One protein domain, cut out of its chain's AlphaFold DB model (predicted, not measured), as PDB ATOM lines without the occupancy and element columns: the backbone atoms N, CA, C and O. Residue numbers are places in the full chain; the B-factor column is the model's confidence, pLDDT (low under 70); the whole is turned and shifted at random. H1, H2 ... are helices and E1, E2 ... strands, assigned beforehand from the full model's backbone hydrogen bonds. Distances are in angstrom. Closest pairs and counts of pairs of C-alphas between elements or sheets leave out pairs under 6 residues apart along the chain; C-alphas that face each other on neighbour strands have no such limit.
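Overview. This is residues 8 to 106 of the 112 residues of an uncharacterized protein of Pseudomonas coronafaciens pv. atropurpurea (UniProt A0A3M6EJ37). A small sheet of three strands, E1 E2 E3, is covered on one face by the long helix H2, which crosses the strands, and by H3, which runs along E1. H1 packs on H2 and folds back against its direction, with a long loop, residues 19 to 42, between them. The printed part has 99 residues, in the order H1 H2 H3 E1 E2 E3; the sheet, E1 - E2 - E3, is antiparallel, and the class is mixed. It is compact, with a radius of gyration of the C-alphas of 13.4 A, spanning 36 by 32 by 20 A.

Arrangement. E1, residues 80 to 85, E2, residues 93 to 98, and E3, residues 103 to 105, form a meander, each strand the antiparallel neighbour of the one before. N 84 and O 94 are 2.9 A apart, and N 104 and O 97 2.8 A, within hydrogen-bond range. H2, residues 43 to 60, is on the sheet at a height of 8.9 A, over E3 and only just over E2, with 3 C-alphas there; it runs across the strands, at 69 degrees to E3 on the local plane. H3, residues 68 to 76, lies on the same face at a height of 6.8 A, along E1. With residues 59 to 60 alone H2 touches H3; the closest C-alphas, of Thr 60 and Ser 70, are 5.5 A apart. H1, residues 8 to 18, touches H2 in a helical hairpin, opposite ways at 38 degrees, only just a steep tilt; the closest C-alphas, of Ile 13 and Ala 52, are 6.0 A apart. H1 only grazes the sheet, with residues 14 to 18. In H1, H2 and H3 every O i to N i+4 pair is within hydrogen-bond range.

Along the chain. E1 measures 17.4 A, E2 16.6 A and E3 6.5 A from first to last C-alpha, H2 25.5 A, H1 15.2 A and H3 12.2 A. H1 begins at C-alpha 8 (170.613, 209.328, 150.785), and E3 ends at C-alpha 105 (156.909, 196.793, 156.527).

Size, cuts and confidence. The two C-alphas farthest apart, of Tyr 24 and Gly 63, are 38.6 A apart. The printed part has no cut; the link from H1 to H2 is long, with 24 residues. Mean pLDDT of the printed part is 93.4, and no printed residue is under 70.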
ATOM      1  N   ASP A   8     169.307 209.923 150.512       96.19
ATOM      2  CA  ASP A   8     170.613 209.328 150.785       96.19
ATOM      3  C   ASP A   8     170.699 208.785 152.220       96.19
ATOM      4  O   ASP A   8     171.310 207.736 152.428       96.19
ATOM      5  N   ASP A   9     170.049 209.434 153.194       95.31
ATOM      6  CA  ASP A   9     169.950 208.915 154.568       95.31
ATOM      7  C   ASP A   9     169.184 207.591 154.592       95.31
ATOM      8  O   ASP A   9     169.647 206.603 155.167       95.31
ATOM      9  N   VAL A  10     168.056 207.544 153.875       96.00
ATOM     10  CA  VAL A  10     167.251 206.330 153.735       96.00
ATOM     11  C   VAL A  10     168.034 205.224 153.019       96.00
ATOM     12  O   VAL A  10     168.055 204.083 153.471       96.00
ATOM     13  N   CYS A  11     168.750 205.521 151.936       96.62
ATOM     14  CA  CYS A  11     169.566 204.508 151.261       96.62
ATOM     15  C   CYS A  11     170.682 203.963 152.168       96.62
ATOM     16  O   CYS A  11     170.934 202.759 152.169       96.62
ATOM     17  N   ARG A  12     171.335 204.816 152.968       96.81
ATOM     18  CA  ARG A  12     172.381 204.383 153.911       96.81
ATOM     19  C   ARG A  12     171.838 203.437 154.973       96.81
ATOM     20  O   ARG A  12     172.488 202.433 155.259       96.81
ATOM     21  N   ILE A  13     170.667 203.727 155.540       96.56
ATOM     22  CA  ILE A  13     170.078 202.838 156.544       96.56
ATOM     23  C   ILE A  13     169.610 201.520 155.923       96.56
ATOM     24  O   ILE A  13     169.879 200.464 156.488       96.56
ATOM     25  N   LEU A  14     169.043 201.545 154.711       97.12
ATOM     26  CA  LEU A  14     168.658 200.333 153.979       97.12
ATOM     27  C   LEU A  14     169.857 199.417 153.694       97.12
ATOM     28  O   LEU A  14     169.731 198.203 153.810       97.12
ATOM     29  N   ILE A  15     171.029 199.980 153.379       96.69
ATOM     30  CA  ILE A  15     172.271 199.203 153.220       96.69
ATOM     31  C   ILE A  15     172.661 198.512 154.532       96.69
ATOM     32  O   ILE A  15     173.064 197.354 154.511       96.69
ATOM     33  N   ARG A  16     172.532 199.196 155.677       96.88
ATOM     34  CA  ARG A  16     172.834 198.603 156.991       96.88
ATOM     35  C   ARG A  16     171.839 197.501 157.355       96.88
ATOM     36  O   ARG A  16     172.260 196.468 157.862       96.88
ATOM     37  N   ILE A  17     170.552 197.689 157.052       96.88
ATOM     38  CA  ILE A  17     169.525 196.649 157.216       96.88
ATOM     39  C   ILE A  17     169.869 195.411 156.386       96.88
ATOM     40  O   ILE A  17     169.777 194.294 156.885       96.88
ATOM     41  N   ASP A  18     170.334 195.594 155.148       96.19
ATOM     42  CA  ASP A  18     170.704 194.492 154.253       96.19
ATOM     43  C   ASP A  18     171.840 193.612 154.805       96.19
ATOM     44  O   ASP A  18     171.963 192.453 154.410       96.19
ATOM     45  N   MET A  19     172.653 194.147 155.725       96.19
ATOM     46  CA  MET A  19     173.754 193.441 156.390       96.19
ATOM     47  C   MET A  19     173.320 192.660 157.638       96.19
ATOM     48  O   MET A  19     174.123 191.892 158.170       96.19
ATOM     49  N   ILE A  20     172.084 192.835 158.121       95.69
ATOM     50  CA  ILE A  20     171.590 192.098 159.287       95.69
ATOM     51  C   ILE A  20     171.431 190.619 158.902       95.69
ATOM     52  O   ILE A  20     170.675 190.311 157.973       95.69
ATOM     53  N   PRO A  21     172.099 189.683 159.604       93.38
ATOM     54  CA  PRO A  21     171.936 188.262 159.344       93.38
ATOM     55  C   PRO A  21     170.524 187.807 159.720       93.38
ATOM     56  O   PRO A  21     169.978 188.212 160.749       93.38
ATOM     57  N   ARG A  22     169.946 186.923 158.903       92.00
ATOM     58  CA  ARG A  22     168.662 186.286 159.216       92.00
ATOM     59  C   ARG A  22     168.789 185.448 160.494       92.00
ATOM     60  O   ARG A  22     169.720 184.642 160.581       92.00
ATOM     61  N   PRO A  23     167.881 185.609 161.476       90.81
ATOM     62  CA  PRO A  23     167.832 184.708 162.614       90.81
ATOM     63  C   PRO A  23     167.441 183.302 162.143       90.81
ATOM     64  O   PRO A  23     166.854 183.125 161.074       90.81
ATOM     65  N   TYR A  24     167.785 182.290 162.935       86.31
ATOM     66  CA  TYR A  24     167.476 180.901 162.606       86.31
ATOM     67  C   TYR A  24     165.959 180.653 162.634       86.31
ATOM     68  O   TYR A  24     165.314 180.928 163.644       86.31
ATOM     69  N   GLY A  25     165.403 180.113 161.549       83.06
ATOM     70  CA  GLY A  25     163.979 179.795 161.428       83.06
ATOM     71  C   GLY A  25     163.480 179.871 159.985       83.06
ATOM     72  O   GLY A  25     164.232 180.228 159.080       83.06
ATOM     73  N   ASP A  26     162.204 179.545 159.788       82.44
ATOM     74  CA  ASP A  26     161.500 179.719 158.513       82.44
ATOM     75  C   ASP A  26     160.929 181.140 158.431       82.44
ATOM     76  O   ASP A  26     159.752 181.375 158.677       82.44
ATOM     77  N   ASN A  27     161.818 182.110 158.209       83.31
ATOM     78  CA  ASN A  27     161.476 183.531 158.079       83.31
ATOM     79  C   ASN A  27     161.747 184.070 156.670       83.31
ATOM     80  O   ASN A  27     161.834 185.286 156.451       83.31
ATOM     81  N   GLU A  28     161.954 183.174 155.707       81.69
ATOM     82  CA  GLU A  28     162.203 183.565 154.331       81.69
ATOM     83  C   GLU A  28     160.956 184.261 153.771       81.69
ATOM     84  O   GLU A  28     159.867 183.703 153.732       81.69
ATOM     85  N   GLY A  29     161.112 185.521 153.362       84.69
ATOM     86  CA  GLY A  29     159.994 186.345 152.894       84.69
ATOM     87  C   GLY A  29     159.282 187.166 153.973       84.69
ATOM     88  O   GLY A  29     158.535 188.074 153.609       84.69
ATOM     89  N   ASP A  30     159.571 186.950 155.257       92.69
ATOM     90  CA  ASP A  30     159.040 187.801 156.321       92.69
ATOM     91  C   ASP A  30     159.731 189.168 156.358       92.69
ATOM     92  O   ASP A  30     160.910 189.327 156.001       92.69
ATOM     93  N   ALA A  31     158.977 190.176 156.799       95.69
ATOM     94  CA  ALA A  31     159.525 191.501 157.031       95.69
ATOM     95  C   ALA A  31     160.465 191.485 158.243       95.69
ATOM     96  O   ALA A  31     160.193 190.831 159.241       95.69
ATOM     97  N   ILE A  32     161.553 192.251 158.198       96.25
ATOM     98  CA  ILE A  32     162.529 192.296 159.293       96.25
ATOM     99  C   ILE A  32     161.927 192.829 160.604       96.25
ATOM    100  O   ILE A  32     162.382 192.478 161.688       96.25
ATOM    101  N   ASN A  33     160.881 193.652 160.496       96.00
ATOM    102  CA  ASN A  33     160.107 194.194 161.607       96.00
ATOM    103  C   ASN A  33     158.802 193.420 161.887       96.00
ATOM    104  O   ASN A  33     157.896 193.975 162.502       96.00
ATOM    105  N   SER A  34     158.659 192.176 161.413       94.00
ATOM    106  CA  SER A  34     157.533 191.312 161.789       94.00
ATOM    107  C   SER A  34     157.745 190.670 163.164       94.00
ATOM    108  O   SER A  34     158.879 190.477 163.607       94.00
ATOM    109  N   ASP A  35     156.657 190.220 163.790       92.00
ATOM    110  CA  ASP A  35     156.700 189.470 165.054       92.00
ATOM    111  C   ASP A  35     157.426 188.115 164.937       92.00
ATOM    112  O   ASP A  35     157.874 187.552 165.935       92.00
ATOM    113  N   SER A  36     157.567 187.581 163.719       91.50
ATOM    114  CA  SER A  36     158.309 186.345 163.444       91.50
ATOM    115  C   SER A  36     159.823 186.551 163.334       91.50
ATOM    116  O   SER A  36     160.569 185.579 163.453       91.50
ATOM    117  N   VAL A  37     160.296 187.789 163.138       94.94
ATOM    118  CA  VAL A  37     161.721 188.104 162.933       94.94
ATOM    119  C   VAL A  37     162.265 189.009 164.029       94.94
ATOM    120  O   VAL A  37     163.251 188.654 164.677       94.94
ATOM    121  N   TYR A  38     161.628 190.157 164.257       95.38
ATOM    122  CA  TYR A  38     162.133 191.233 165.110       95.38
ATOM    123  C   TYR A  38     162.504 190.779 166.535       95.38
ATOM    124  O   TYR A  38     163.608 191.109 166.984       95.38
ATOM    125  N   PRO A  39     161.694 189.956 167.239       95.50
ATOM    126  CA  PRO A  39     162.030 189.504 168.593       95.50
ATOM    127  C   PRO A  39     163.296 188.643 168.680       95.50
ATOM    128  O   PRO A  39     163.876 188.518 169.755       95.50
ATOM    129  N   TYR A  40     163.730 188.052 167.563       95.00
ATOM    130  CA  TYR A  40     164.901 187.174 167.490       95.00
ATOM    131  C   TYR A  40     166.173 187.896 167.028       95.00
ATOM    132  O   TYR A  40     167.239 187.283 166.946       95.00
ATOM    133  N   LEU A  41     166.077 189.189 166.716       95.19
ATOM    134  CA  LEU A  41     167.228 190.030 166.408       95.19
ATOM    135  C   LEU A  41     167.975 190.423 167.693       95.19
ATOM    136  O   LEU A  41     167.411 190.457 168.784       95.19
ATOM    137  N   SER A  42     169.262 190.752 167.568       96.25
ATOM    138  CA  SER A  42     170.003 191.363 168.676       96.25
ATOM    139  C   SER A  42     169.444 192.755 168.984       96.25
ATOM    140  O   SER A  42     168.908 193.420 168.099       96.25
ATOM    141  N   SER A  43     169.627 193.247 170.210       96.38
ATOM    142  CA  SER A  43     169.147 194.583 170.599       96.38
ATOM    143  C   SER A  43     169.721 195.712 169.728       96.38
ATOM    144  O   SER A  43     169.039 196.698 169.455       96.38
ATOM    145  N   GLU A  44     170.957 195.557 169.244       96.94
ATOM    146  CA  GLU A  44     171.571 196.496 168.299       96.94
ATOM    147  C   GLU A  44     170.847 196.486 166.943       96.94
ATOM    148  O   GLU A  44     170.537 197.542 166.393       96.94
ATOM    149  N   HIS A  45     170.522 195.300 166.421       97.56
ATOM    150  CA  HIS A  45     169.777 195.165 165.171       97.56
ATOM    151  C   HIS A  45     168.326 195.637 165.305       97.56
ATOM    152  O   HIS A  45     167.825 196.273 164.387       97.56
ATOM    153  N   GLN A  46     167.672 195.386 166.442       97.50
ATOM    154  CA  GLN A  46     166.333 195.909 166.736       97.50
ATOM    155  C   GLN A  46     166.320 197.436 166.689       97.50
ATOM    156  O   GLN A  46     165.533 198.016 165.950       97.50
ATOM    157  N   THR A  47     167.280 198.077 167.363       97.38
ATOM    158  CA  THR A  47     167.432 199.542 167.341       97.38
ATOM    159  C   THR A  47     167.601 200.073 165.914       97.38
ATOM    160  O   THR A  47     166.997 201.076 165.540       97.38
ATOM    161  N   LEU A  48     168.402 199.389 165.091       97.19
ATOM    162  CA  LEU A  48     168.604 199.761 163.690       97.19
ATOM    163  C   LEU A  48     167.332 199.585 162.843       97.19
ATOM    164  O   LEU A  48     167.079 200.388 161.946       97.19
ATOM    165  N   VAL A  49     166.541 198.543 163.107       97.00
ATOM    166  CA  VAL A  49     165.246 198.319 162.452       97.00
ATOM    167  C   VAL A  49     164.258 199.420 162.823       97.00
ATOM    168  O   VAL A  49     163.614 199.961 161.927       97.00
ATOM    169  N   ASP A  50     164.186 199.809 164.096       96.44
ATOM    170  CA  ASP A  50     163.305 200.888 164.555       96.44
ATOM    171  C   ASP A  50     163.665 202.222 163.889       96.44
ATOM    172  O   ASP A  50     162.801 202.898 163.328       96.44
ATOM    173  N   GLU A  51     164.961 202.553 163.848       95.56
ATOM    174  CA  GLU A  51     165.475 203.740 163.156       95.56
ATOM    175  C   GLU A  51     165.141 203.700 161.651       95.56
ATOM    176  O   GLU A  51     164.779 204.716 161.049       95.56
ATOM    177  N   ALA A  52     165.231 202.525 161.017       96.06
ATOM    178  CA  ALA A  52     164.887 202.352 159.608       96.06
ATOM    179  C   ALA A  52     163.397 202.584 159.355       96.06
ATOM    180  O   ALA A  52     163.046 203.288 158.406       96.06
ATOM    181  N   VAL A  53     162.529 202.029 160.201       95.81
ATOM    182  CA  VAL A  53     161.076 202.206 160.107       95.81
ATOM    183  C   VAL A  53     160.713 203.677 160.294       95.81
ATOM    184  O   VAL A  53     159.994 204.221 159.459       95.81
ATOM    185  N   GLU A  54     161.256 204.357 161.305       94.38
ATOM    186  CA  GLU A  54     160.992 205.780 161.552       94.38
ATOM    187  C   GLU A  54     161.447 206.663 160.378       94.38
ATOM    188  O   GLU A  54     160.686 207.509 159.883       94.38
ATOM    189  N   ASN A  55     162.664 206.434 159.873       95.19
ATOM    190  CA  ASN A  55     163.205 207.182 158.740       95.19
ATOM    191  C   ASN A  55     162.386 206.952 157.467       95.19
ATOM    192  O   ASN A  55     162.081 207.905 156.746       95.19
ATOM    193  N   LEU A  56     161.997 205.705 157.195       95.38
ATOM    194  CA  LEU A  56     161.156 205.374 156.051       95.38
ATOM    195  C   LEU A  56     159.770 205.996 156.183       95.38
ATOM    196  O   LEU A  56     159.330 206.648 155.241       95.38
ATOM    197  N   HIS A  57     159.122 205.882 157.343       93.56
ATOM    198  CA  HIS A  57     157.820 206.500 157.592       93.56
ATOM    199  C   HIS A  57     157.852 208.007 157.340       93.56
ATOM    200  O   HIS A  57     156.981 208.528 156.644       93.56
ATOM    201  N   THR A  58     158.873 208.692 157.856       93.94
ATOM    202  CA  THR A  58     159.026 210.145 157.703       93.94
ATOM    203  C   THR A  58     159.378 210.542 156.266       93.94
ATOM    204  O   THR A  58     158.978 211.605 155.788       93.94
ATOM    205  N   TYR A  59     160.124 209.704 155.544       95.25
ATOM    206  CA  TYR A  59     160.510 209.968 154.160       95.25
ATOM    207  C   TYR A  59     159.365 209.746 153.166       95.25
ATOM    208  O   TYR A  59     159.159 210.561 152.257       95.25
ATOM    209  N   THR A  60     158.627 208.643 153.321       94.88
ATOM    210  CA  THR A  60     157.590 208.198 152.380       94.88
ATOM    211  C   THR A  60     156.231 208.834 152.631       94.88
ATOM    212  O   THR A  60     155.296 208.512 151.903       94.88
ATOM    213  N   ARG A  61     156.093 209.706 153.637       93.69
ATOM    214  CA  ARG A  61     154.838 210.397 153.955       93.69
ATOM    215  C   ARG A  61     155.018 211.909 154.041       93.69
ATOM    216  O   ARG A  61     156.060 212.410 154.464       93.69
ATOM    217  N   VAL A  62     153.973 212.646 153.681       90.44
ATOM    218  CA  VAL A  62     153.869 214.100 153.876       90.44
ATOM    219  C   VAL A  62     152.483 214.417 154.410       90.44
ATOM    220  O   VAL A  62     151.488 214.173 153.741       90.44
ATOM    221  N   GLY A  63     152.413 214.972 155.622       85.44
ATOM    222  CA  GLY A  63     151.131 215.313 156.247       85.44
ATOM    223  C   GLY A  63     150.242 214.101 156.554       85.44
ATOM    224  O   GLY A  63     149.033 214.261 156.625       85.44
ATOM    225  N   GLY A  64     150.832 212.911 156.710       83.75
ATOM    226  CA  GLY A  64     150.111 211.649 156.933       83.75
ATOM    227  C   GLY A  64     149.805 210.867 155.654       83.75
ATOM    228  O   GLY A  64     149.623 209.660 155.724       83.75
ATOM    229  N   GLU A  65     149.855 211.515 154.490       89.25
ATOM    230  CA  GLU A  65     149.568 210.898 153.192       89.25
ATOM    231  C   GLU A  65     150.822 210.297 152.538       89.25
ATOM    232  O   GLU A  65     151.935 210.773 152.803       89.25
ATOM    233  N   PRO A  66     150.688 209.310 151.630       92.12
ATOM    234  CA  PRO A  66     151.807 208.789 150.851       92.12
ATOM    235  C   PRO A  66     152.474 209.863 149.977       92.12
ATOM    236  O   PRO A  66     151.834 210.539 149.169       92.12
ATOM    237  N   ASP A  67     153.799 209.966 150.062       94.62
ATOM    238  CA  ASP A  67     154.622 210.768 149.156       94.62
ATOM    239  C   ASP A  67     155.077 209.908 147.967       94.62
ATOM    240  O   ASP A  67     156.156 209.305 147.957       94.62
ATOM    241  N   ASN A  68     154.243 209.869 146.926       93.62
ATOM    242  CA  ASN A  68     154.503 209.103 145.700       93.62
ATOM    243  C   ASN A  68     155.834 209.459 145.024       93.62
ATOM    244  O   ASN A  68     156.428 208.623 144.333       93.62
ATOM    245  N   ARG A  69     156.337 210.685 145.221       95.25
ATOM    246  CA  ARG A  69     157.625 211.105 144.670       95.25
ATOM    247  C   ARG A  69     158.774 210.428 145.410       95.25
ATOM    248  O   ARG A  69     159.659 209.885 144.749       95.25
ATOM    249  N   SER A  70     158.733 210.411 146.741       95.56
ATOM    250  CA  SER A  70     159.697 209.685 147.578       95.56
ATOM    251  C   SER A  70     159.722 208.192 147.249       95.56
ATOM    252  O   SER A  70     160.793 207.625 147.031       95.56
ATOM    253  N   ILE A  71     158.550 207.564 147.109       96.12
ATOM    254  CA  ILE A  71     158.429 206.142 146.739       96.12
ATOM    255  C   ILE A  71     159.049 205.890 145.359       96.12
ATOM    256  O   ILE A  71     159.867 204.989 145.188       96.12
ATOM    257  N   THR A  72     158.735 206.741 144.377       96.81
ATOM    258  CA  THR A  72     159.320 206.652 143.030       96.81
ATOM    259  C   THR A  72     160.846 206.779 143.065       96.81
ATOM    260  O   THR A  72     161.542 206.118 142.294       96.81
ATOM    261  N   TYR A  73     161.392 207.623 143.941       97.31
ATOM    262  CA  TYR A  73     162.836 207.777 144.092       97.31
ATOM    263  C   TYR A  73     163.510 206.553 144.709       97.31
ATOM    264  O   TYR A  73     164.573 206.173 144.219       97.31
ATOM    265  N   LEU A  74     162.883 205.884 145.679       96.56
ATOM    266  CA  LEU A  74     163.366 204.593 146.185       96.56
ATOM    267  C   LEU A  74     163.391 203.534 145.078       96.56
ATOM    268  O   LEU A  74     164.432 202.913 144.852       96.56
ATOM    269  N   CYS A  75     162.311 203.429 144.295       96.62
ATOM    270  CA  CYS A  75     162.243 202.527 143.142       96.62
ATOM    271  C   CYS A  75     163.357 202.799 142.122       96.62
ATOM    272  O   CYS A  75     164.006 201.873 141.641       96.62
ATOM    273  N   ARG A  76     163.649 204.073 141.826       96.81
ATOM    274  CA  ARG A  76     164.750 204.458 140.921       96.81
ATOM    275  C   ARG A  76     166.140 204.144 141.475       96.81
ATOM    276  O   ARG A  76     167.081 204.047 140.693       96.81
ATOM    277  N   ARG A  77     166.283 203.997 142.792       95.50
ATOM    278  CA  ARG A  77     167.519 203.551 143.453       95.50
ATOM    279  C   ARG A  77     167.637 202.025 143.542       95.50
ATOM    280  O   ARG A  77     168.640 201.543 144.050       95.50
ATOM    281  N   GLY A  78     166.659 201.281 143.020       95.56
ATOM    282  CA  GLY A  78     166.662 199.817 142.994       95.56
ATOM    283  C   GLY A  78     165.932 199.160 144.165       95.56
ATOM    284  O   GLY A  78     165.876 197.935 144.219       95.56
ATOM    285  N   TYR A  79     165.335 199.938 145.071       96.50
ATOM    286  CA  TYR A  79     164.526 199.404 146.165       96.50
ATOM    287  C   TYR A  79     163.080 199.260 145.704       96.50
ATOM    288  O   TYR A  79     162.418 200.253 145.415       96.50
ATOM    289  N   SER A  80     162.566 198.034 145.635       96.62
ATOM    290  CA  SER A  80     161.143 197.839 145.343       96.62
ATOM    291  C   SER A  80     160.329 198.391 146.514       96.62
ATOM    292  O   SER A  80     160.550 198.010 147.662       96.62
ATOM    293  N   SER A  81     159.457 199.364 146.256       96.81
ATOM    294  CA  SER A  81     158.730 200.083 147.305       96.81
ATOM    295  C   SER A  81     157.304 200.401 146.883       96.81
ATOM    296  O   SER A  81     157.050 200.737 145.725       96.81
ATOM    297  N   ALA A  82     156.382 200.331 147.837       96.25
ATOM    298  CA  ALA A  82     154.992 200.723 147.657       96.25
ATOM    299  C   ALA A  82     154.418 201.232 148.979       96.25
ATOM    300  O   ALA A  82     154.768 200.723 150.040       96.25
ATOM    301  N   LEU A  83     153.520 202.211 148.911       95.25
ATOM    302  CA  LEU A  83     152.716 202.664 150.041       95.25
ATOM    303  C   LEU A  83     151.413 203.227 149.478       95.25
ATOM    304  O   LEU A  83     151.441 204.222 148.757       95.25
ATOM    305  N   ASN A  84     150.298 202.563 149.756       91.50
ATOM    306  CA  ASN A  84     148.988 202.918 149.221       91.50
ATOM    307  C   ASN A  84     147.918 202.772 150.309       91.50
ATOM    308  O   ASN A  84     148.113 201.977 151.228       91.50
ATOM    309  N   PRO A  85     146.781 203.471 150.193       88.94
ATOM    310  CA  PRO A  85     145.622 203.207 151.035       88.94
ATOM    311  C   PRO A  85     145.177 201.741 150.957       88.94
ATOM    312  O   PRO A  85     145.270 201.112 149.895       88.94
ATOM    313  N   ALA A  86     144.693 201.196 152.071       86.56
ATOM    314  CA  ALA A  86     144.095 199.873 152.115       86.56
ATOM    315  C   ALA A  86     142.784 199.860 151.310       86.56
ATOM    316  O   ALA A  86     142.130 200.887 151.126       86.56
ATOM    317  N   GLN A  87     142.404 198.692 150.789       82.62
ATOM    318  CA  GLN A  87     141.189 198.562 149.970       82.62
ATOM    319  C   GLN A  87     139.903 198.641 150.804       82.62
ATOM    320  O   GLN A  87     138.858 199.031 150.289       82.62
ATOM    321  N   ASP A  88     139.987 198.240 152.067       84.69
ATOM    322  CA  ASP A  88     138.911 198.174 153.053       84.69
ATOM    323  C   ASP A  88     138.852 199.415 153.956       84.69
ATOM    324  O   ASP A  88     137.764 199.794 154.389       84.69
ATOM    325  N   ASP A  89     139.991 200.072 154.190       79.69
ATOM    326  CA  ASP A  89     140.092 201.316 154.956       79.69
ATOM    327  C   ASP A  89     141.033 202.325 154.276       79.69
ATOM    328  O   ASP A  89     142.259 202.235 154.358       79.69
ATOM    329  N   LEU A  90     140.447 203.331 153.621       78.81
ATOM    330  CA  LEU A  90     141.204 204.373 152.921       78.81
ATOM    331  C   LEU A  90     141.983 205.301 153.866       78.81
ATOM    332  O   LEU A  90     142.880 206.004 153.404       78.81
ATOM    333  N   CYS A  91     141.668 205.309 155.165       82.50
ATOM    334  CA  CYS A  91     142.420 206.058 156.172       82.50
ATOM    335  C   CYS A  91     143.688 205.322 156.621       82.50
ATOM    336  O   CYS A  91     144.471 205.876 157.391       82.50
ATOM    337  N   ARG A  92     143.883 204.080 156.169       85.75
ATOM    338  CA  ARG A  92     145.008 203.238 156.543       85.75
ATOM    339  C   ARG A  92     145.935 203.027 155.361       85.75
ATOM    340  O   ARG A  92     145.505 202.593 154.299       85.75
ATOM    341  N   LEU A  93     147.229 203.237 155.560       90.94
ATOM    342  CA  LEU A  93     148.241 202.974 154.545       90.94
ATOM    343  C   LEU A  93     148.873 201.594 154.729       90.94
ATOM    344  O   LEU A  93     149.290 201.218 155.822       90.94
ATOM    345  N   LEU A  94     148.994 200.856 153.629       92.75
ATOM    346  CA  LEU A  94     149.697 199.581 153.539       92.75
ATOM    347  C   LEU A  94     150.886 199.719 152.593       92.75
ATOM    348  O   LEU A  94     150.760 200.226 151.472       92.75
ATOM    349  N   GLY A  95     152.055 199.269 153.033       94.75
ATOM    350  CA  GLY A  95     153.270 199.459 152.260       94.75
ATOM    351  C   GLY A  95     154.479 198.682 152.741       94.75
ATOM    352  O   GLY A  95     154.525 198.147 153.848       94.75
ATOM    353  N   TYR A  96     155.484 198.651 151.877       96.69
ATOM    354  CA  TYR A  96     156.756 197.999 152.130       96.69
ATOM    355  C   TYR A  96     157.902 198.689 151.389       96.69
ATOM    356  O   TYR A  96     157.703 199.374 150.380       96.69
ATOM    357  N   VAL A  97     159.118 198.421 151.858       97.44
ATOM    358  CA  VAL A  97     160.371 198.656 151.135       97.44
ATOM    359  C   VAL A  97     161.192 197.374 151.154       97.44
ATOM    360  O   VAL A  97     161.396 196.780 152.206       97.44
ATOM    361  N   LYS A  98     161.655 196.930 149.987       97.00
ATOM    362  CA  LYS A  98     162.435 195.705 149.822       97.00
ATOM    363  C   LYS A  98     163.884 196.032 149.465       97.00
ATOM    364  O   LYS A  98     164.144 196.757 148.502       97.00
ATOM    365  N   THR A  99     164.808 195.480 150.245       95.31
ATOM    366  CA  THR A  99     166.246 195.421 149.958       95.31
ATOM    367  C   THR A  99     166.588 194.083 149.294       95.31
ATOM    368  O   THR A  99     165.697 193.309 148.936       95.31
ATOM    369  N   THR A 100     167.876 193.797 149.100       92.88
ATOM    370  CA  THR A 100     168.335 192.512 148.558       92.88
ATOM    371  C   THR A 100     167.891 191.353 149.446       92.88
ATOM    372  O   THR A 100     167.344 190.366 148.958       92.88
ATOM    373  N   ASN A 101     168.103 191.498 150.753       93.81
ATOM    374  CA  ASN A 101     167.944 190.435 151.733       93.81
ATOM    375  C   ASN A 101     166.673 190.562 152.562       93.81
ATOM    376  O   ASN A 101     166.239 189.553 153.110       93.81
ATOM    377  N   TRP A 102     166.065 191.744 152.662       96.38
ATOM    378  CA  TRP A 102     164.977 191.999 153.603       96.38
ATOM    379  C   TRP A 102     163.794 192.735 152.985       96.38
ATOM    380  O   TRP A 102     163.913 193.481 152.015       96.38
ATOM    381  N   ILE A 103     162.628 192.528 153.590       97.06
ATOM    382  CA  ILE A 103     161.446 193.366 153.406       97.06
ATOM    383  C   ILE A 103     161.274 194.163 154.697       97.06
ATOM    384  O   ILE A 103     161.472 193.633 155.783       97.06
ATOM    385  N   ILE A 104     160.922 195.434 154.592       97.25
ATOM    386  CA  ILE A 104     160.598 196.297 155.725       97.25
ATOM    387  C   ILE A 104     159.145 196.709 155.547       97.25
ATOM    388  O   ILE A 104     158.790 197.295 154.521       97.25
ATOM    389  N   ASN A 105     158.302 196.377 156.519       96.31
ATOM    390  CA  ASN A 105     156.909 196.793 156.527       96.31
ATOM    391  C   ASN A 105     156.828 198.251 156.996       96.31
ATOM    392  O   ASN A 105     157.322 198.578 158.071       96.31
ATOM    393  N   ILE A 106     156.210 199.110 156.189       95.12
ATOM    394  CA  ILE A 106     156.010 200.537 156.491       95.12
ATOM    395  C   ILE A 106     154.525 200.906 156.495       95.12
ATOM    396  O   ILE A 106     154.164 202.054 156.235       95.12
TER     397      ILE A 106